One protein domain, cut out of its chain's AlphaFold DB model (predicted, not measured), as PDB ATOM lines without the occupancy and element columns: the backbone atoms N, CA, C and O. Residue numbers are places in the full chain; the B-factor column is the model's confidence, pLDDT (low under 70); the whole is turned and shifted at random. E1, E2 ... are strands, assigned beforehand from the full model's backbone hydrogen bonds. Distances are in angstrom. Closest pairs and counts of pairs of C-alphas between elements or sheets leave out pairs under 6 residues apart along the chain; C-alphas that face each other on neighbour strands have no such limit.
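This is residues 409 to 454 of the 454 residues of an uncharacterized protein of Lebetimonas natsushimae (UniProt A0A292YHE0). With little regular structure, this is one small three-stranded sheet with loops beyond both its ends: residues 409 to 414 and the long loop 427 to 438 at one end, the tail 444 to 454 at the other. The printed part has 46 residues, with three named strands, E1, E2, E3, and no named helix. The sheet's order is E1 - E2 - E3, antiparallel; the class is all strand, with 15 residues in named elements. The whole is loose, radius of gyration of the C-alphas 11.9 A, and elongated, 33 by 20 by 12 A.

Find C-alpha 415 at (122.837, 107.356, 169.488); from there E1 runs to residue 419, 13.1 A. E2 holds residues 422 to 426, 12.9 A. E3, residues 439 to 443, 13.2 A, ends at C-alpha 443, (122.019, 103.987, 153.403).

The strands form a meander, each the antiparallel neighbour of the one before. In hairpin E1 and E2, at 166 degrees, look for N 417 and O 424, 2.8 A apart. In hairpin E2 and E3, at 169 degrees, N 423 and O 442 are 2.8 A apart.

The C-alphas farthest apart, of Lys 431 and Lys 447, are 33.7 A apart. The printed part has no cut; link E2 to E3 is long. Residues 448 to 454 have pLDDT under 70.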
ATOM      1  N   PRO A 409     125.858 115.624 163.276       91.19
ATOM      2  CA  PRO A 409     125.434 116.472 164.388       91.19
ATOM      3  C   PRO A 409     125.031 115.624 165.600       91.19
ATOM      4  O   PRO A 409     124.161 114.756 165.490       91.19
ATOM      5  N   LYS A 410     125.641 115.885 166.761       91.06
ATOM      6  CA  LYS A 410     125.430 115.122 168.001       91.06
ATOM      7  C   LYS A 410     125.041 116.048 169.154       91.06
ATOM      8  O   LYS A 410     125.556 117.152 169.268       91.06
ATOM      9  N   ASN A 411     124.175 115.555 170.032       89.81
ATOM     10  CA  ASN A 411     123.938 116.070 171.382       89.81
ATOM     11  C   ASN A 411     124.132 114.930 172.402       89.81
ATOM     12  O   ASN A 411     124.383 113.789 172.013       89.81
ATOM     13  N   LYS A 412     123.959 115.215 173.702       92.50
ATOM     14  CA  LYS A 412     124.139 114.229 174.789       92.50
ATOM     15  C   LYS A 412     123.302 112.943 174.660       92.50
ATOM     16  O   LYS A 412     123.676 111.923 175.217       92.50
ATOM     17  N   ASN A 413     122.190 112.981 173.924       93.25
ATOM     18  CA  ASN A 413     121.269 111.857 173.746       93.25
ATOM     19  C   ASN A 413     121.387 111.185 172.366       93.25
ATOM     20  O   ASN A 413     120.620 110.258 172.081       93.25
ATOM     21  N   THR A 414     122.278 111.665 171.489       95.06
ATOM     22  CA  THR A 414     122.427 111.123 170.134       95.06
ATOM     23  C   THR A 414     123.046 109.730 170.183       95.06
ATOM     24  O   THR A 414     124.150 109.555 170.693       95.06
ATOM     25  N   LYS A 415     122.354 108.740 169.610       96.12
ATOM     26  CA  LYS A 415     122.837 107.356 169.488       96.12
ATOM     27  C   LYS A 415     123.074 107.025 168.019       96.12
ATOM     28  O   LYS A 415     122.246 107.373 167.179       96.12
ATOM     29  N   ILE A 416     124.190 106.368 167.713       95.38
ATOM     30  CA  ILE A 416     124.561 105.977 166.348       95.38
ATOM     31  C   ILE A 416     124.805 104.473 166.334       95.38
ATOM     32  O   ILE A 416     125.637 103.982 167.091       95.38
ATOM     33  N   TYR A 417     124.100 103.768 165.457       95.06
ATOM     34  CA  TYR A 417     124.245 102.333 165.255       95.06
ATOM     35  C   TYR A 417     124.747 102.072 163.840       95.06
ATOM     36  O   TYR A 417     124.150 102.521 162.856       95.06
ATOM     37  N   TYR A 418     125.851 101.340 163.745       91.62
ATOM     38  CA  TYR A 418     126.445 100.943 162.477       91.62
ATOM     39  C   TYR A 418     125.961  99.543 162.121       91.62
ATOM     40  O   TYR A 418     126.203  98.584 162.843       91.62
ATOM     41  N   ASN A 419     125.278  99.433 160.987       86.94
ATOM     42  CA  ASN A 419     124.875  98.168 160.396       86.94
ATOM     43  C   ASN A 419     125.587  97.990 159.050       86.94
ATOM     44  O   ASN A 419     126.003  98.952 158.403       86.94
ATOM     45  N   LYS A 420     125.644  96.749 158.558       83.00
ATOM     46  CA  LYS A 420     126.379  96.377 157.332       83.00
ATOM     47  C   LYS A 420     126.067  97.241 156.098       83.00
ATOM     48  O   LYS A 420     126.904  97.368 155.208       83.00
ATOM     49  N   ASN A 421     124.852  97.774 155.981       88.62
ATOM     50  CA  ASN A 421     124.392  98.558 154.829       88.62
ATOM     51  C   ASN A 421     123.760  99.908 155.199       88.62
ATOM     52  O   ASN A 421     123.273 100.600 154.305       88.62
ATOM     53  N   LYS A 422     123.733 100.277 156.481       93.62
ATOM     54  CA  LYS A 422     123.099 101.516 156.931       93.62
ATOM     55  C   LYS A 422     123.700 102.018 158.236       93.62
ATOM     56  O   LYS A 422     124.191 101.232 159.037       93.62
ATOM     57  N   ILE A 423     123.596 103.319 158.460       95.12
ATOM     58  CA  ILE A 423     123.909 103.965 159.734       95.12
ATOM     59  C   ILE A 423     122.613 104.556 160.255       95.12
ATOM     60  O   ILE A 423     121.983 105.365 159.575       95.12
ATOM     61  N   GLU A 424     122.202 104.124 161.437       96.75
ATOM     62  CA  GLU A 424     120.980 104.591 162.080       96.75
ATOM     63  C   GLU A 424     121.350 105.584 163.167       96.75
ATOM     64  O   GLU A 424     122.125 105.279 164.072       96.75
ATOM     65  N   ILE A 425     120.815 106.791 163.054       96.00
ATOM     66  CA  ILE A 425     121.117 107.892 163.956       96.00
ATOM     67  C   ILE A 425     119.822 108.270 164.661       96.00
ATOM     68  O   ILE A 425     118.851 108.651 164.008       96.00
ATOM     69  N   PHE A 426     119.809 108.180 165.986       96.38
ATOM     70  CA  PHE A 426     118.662 108.494 166.833       96.38
ATOM     71  C   PHE A 426     118.939 109.745 167.658       96.38
ATOM     72  O   PHE A 426     120.067 109.970 168.097       96.38
ATOM     73  N   ASN A 427     117.892 110.536 167.907       93.69
ATOM     74  CA  ASN A 427     117.950 111.781 168.681       93.69
ATOM     75  C   ASN A 427     118.988 112.787 168.150       93.69
ATOM     76  O   ASN A 427     119.773 113.353 168.917       93.69
ATOM     77  N   ILE A 428     118.998 113.013 166.834       90.81
ATOM     78  CA  ILE A 428     119.874 114.002 166.182       90.81
ATOM     79  C   ILE A 428     119.632 115.395 166.768       90.81
ATOM     80  O   ILE A 428     118.488 115.760 167.062       90.81
ATOM     81  N   ASP A 429     120.691 116.196 166.913       88.56
ATOM     82  CA  ASP A 429     120.525 117.617 167.215       88.56
ATOM     83  C   ASP A 429     119.899 118.360 166.025       88.56
ATOM     84  O   ASP A 429     120.436 118.399 164.917       88.56
ATOM     85  N   ARG A 430     118.729 118.952 166.264       86.75
ATOM     86  CA  ARG A 430     117.920 119.636 165.250       86.75
ATOM     87  C   ARG A 430     118.021 121.156 165.335       86.75
ATOM     88  O   ARG A 430     117.398 121.809 164.501       86.75
ATOM     89  N   LYS A 431     118.748 121.715 166.315       82.31
ATOM     90  CA  LYS A 431     118.751 123.162 166.604       82.31
ATOM     91  C   LYS A 431     119.068 124.012 165.372       82.31
ATOM     92  O   LYS A 431     118.466 125.067 165.198       82.31
ATOM     93  N   GLU A 432     119.920 123.514 164.478       78.31
ATOM     94  CA  GLU A 432     120.393 124.285 163.322       78.31
ATOM     95  C   GLU A 432     120.007 123.702 161.956       78.31
ATOM     96  O   GLU A 432     120.203 124.358 160.931       78.31
ATOM     97  N   ILE A 433     119.429 122.493 161.905       84.69
ATOM     98  CA  ILE A 433     119.141 121.816 160.633       84.69
ATOM     99  C   ILE A 433     117.645 121.763 160.382       84.69
ATOM    100  O   ILE A 433     116.897 120.929 160.901       84.69
ATOM    101  N   LYS A 434     117.212 122.664 159.504       80.00
ATOM    102  CA  LYS A 434     115.812 122.789 159.124       80.00
ATOM    103  C   LYS A 434     115.276 121.469 158.566       80.00
ATOM    104  O   LYS A 434     115.792 120.943 157.582       80.00
ATOM    105  N   TYR A 435     114.169 121.007 159.145       85.44
ATOM    106  CA  TYR A 435     113.462 119.784 158.756       85.44
ATOM    107  C   TYR A 435     114.230 118.467 158.970       85.44
ATOM    108  O   TYR A 435     113.875 117.455 158.363       85.44
ATOM    109  N   MET A 436     115.260 118.464 159.820       90.31
ATOM    110  CA  MET A 436     115.920 117.232 160.245       90.31
ATOM    111  C   MET A 436     114.956 116.381 161.098       90.31
ATOM    112  O   MET A 436     114.400 116.895 162.077       90.31
ATOM    113  N   PRO A 437     114.717 115.103 160.753       92.38
ATOM    114  CA  PRO A 437     113.948 114.199 161.602       92.38
ATOM    115  C   PRO A 437     114.710 113.887 162.899       92.38
ATOM    116  O   PRO A 437     115.923 114.050 162.979       92.38
ATOM    117  N   LYS A 438     113.999 113.418 163.936       92.06
ATOM    118  CA  LYS A 438     114.657 112.948 165.173       92.06
ATOM    119  C   LYS A 438     115.559 111.738 164.906       92.06
ATOM    120  O   LYS A 438     116.608 111.627 165.533       92.06
ATOM    121  N   ASN A 439     115.141 110.885 163.970       95.38
ATOM    122  CA  ASN A 439     115.838 109.671 163.574       95.38
ATOM    123  C   ASN A 439     116.125 109.722 162.071       95.38
ATOM    124  O   ASN A 439     115.241 110.095 161.295       95.38
ATOM    125  N   LEU A 440     117.334 109.350 161.658       96.88
ATOM    126  CA  LEU A 440     117.752 109.339 160.259       96.88
ATOM    127  C   LEU A 440     118.507 108.053 159.937       96.88
ATOM    128  O   LEU A 440     119.340 107.601 160.720       96.88
ATOM    129  N   ILE A 441     118.260 107.518 158.746       97.12
ATOM    130  CA  ILE A 441     119.004 106.385 158.199       97.12
ATOM    131  C   ILE A 441     119.912 106.873 157.066       97.12
ATOM    132  O   ILE A 441     119.438 107.441 156.083       97.12
ATOM    133  N   LEU A 442     121.217 106.635 157.163       96.31
ATOM    134  CA  LEU A 442     122.138 106.788 156.035       96.31
ATOM    135  C   LEU A 442     122.343 105.421 155.379       96.31
ATOM    136  O   LEU A 442     122.941 104.535 155.978       96.31
ATOM    137  N   GLU A 443     121.849 105.229 154.160       95.12
ATOM    138  CA  GLU A 443     122.019 103.987 153.403       95.12
ATOM    139  C   GLU A 443     123.359 103.990 152.659       95.12
ATOM    140  O   GLU A 443     123.623 104.864 151.824       95.12
ATOM    141  N   LEU A 444     124.187 102.983 152.933       91.50
ATOM    142  CA  LEU A 444     125.500 102.816 152.320       91.50
ATOM    143  C   LEU A 444     125.397 102.073 150.975       91.50
ATOM    144  O   LEU A 444     124.613 101.125 150.836       91.50
ATOM    145  N   PRO A 445     126.221 102.423 149.971       86.00
ATOM    146  CA  PRO A 445     126.279 101.681 148.716       86.00
ATOM    147  C   PRO A 445     126.708 100.223 148.934       86.00
ATOM    148  O   PRO A 445     127.623  99.938 149.705       86.00
ATOM    149  N   LYS A 446     126.119  99.277 148.185       78.19
ATOM    150  CA  LYS A 446     126.399  97.829 148.327       78.19
ATOM    151  C   LYS A 446     127.888  97.454 148.230       78.19
ATOM    152  O   LYS A 446     128.272  96.448 148.818       78.19
ATOM    153  N   LYS A 447     128.700  98.226 147.497       70.06
ATOM    154  CA  LYS A 447     130.146  97.996 147.299       70.06
ATOM    155  C   LYS A 447     131.034  98.602 148.397       70.06
ATOM    156  O   LYS A 447     132.250  98.480 148.324       70.06
ATOM    157  N   HIS A 448     130.459  99.265 149.397       63.06
ATOM    158  CA  HIS A 448     131.191 100.077 150.379       63.06
ATOM    159  C   HIS A 448     130.944  99.624 151.827       63.06
ATOM    160  O   HIS A 448     131.055 100.399 152.769       63.06
ATOM    161  N   LYS A 449     130.637  98.330 151.998       58.59
ATOM    162  CA  LYS A 449     130.306  97.698 153.286       58.59
ATOM    163  C   LYS A 449     131.485  97.605 154.269       58.59
ATOM    164  O   LYS A 449     131.245  97.425 155.450       58.59
ATOM    165  N   ALA A 450     132.730  97.715 153.797       55.19
ATOM    166  CA  ALA A 450     133.941  97.484 154.598       55.19
ATOM    167  C   ALA A 450     134.531  98.747 155.257       55.19
ATOM    168  O   ALA A 450     135.591  98.679 155.865       55.19
ATOM    169  N   ILE A 451     133.894  99.914 155.118       60.44
ATOM    170  CA  ILE A 451     134.501 101.191 155.531       60.44
ATOM    171  C   ILE A 451     134.482 101.396 157.064       60.44
ATOM    172  O   ILE A 451     135.216 102.247 157.555       60.44
ATOM    173  N   TYR A 452     133.694 100.612 157.812       57.97
ATOM    174  CA  TYR A 452     133.366 100.882 159.224       57.97
ATOM    175  C   TYR A 452     133.597  99.700 160.175       57.97
ATOM    176  O   TYR A 452     133.051  99.700 161.269       57.97
ATOM    177  N   ASN A 453     134.372  98.695 159.760       51.91
ATOM    178  CA  ASN A 453     134.723  97.567 160.632       51.91
ATOM    179  C   ASN A 453     135.951  97.840 161.531       51.91
ATOM    180  O   ASN A 453     136.390  96.911 162.198       51.91
ATOM    181  N   ASN A 454     136.476  99.074 161.547       44.03
ATOM    182  CA  ASN A 454     137.577  99.507 162.415       44.03
ATOM    183  C   ASN A 454     137.127 100.680 163.282       44.03
ATOM    184  O   ASN A 454     137.023 101.799 162.720       44.03
TER     185      ASN A 454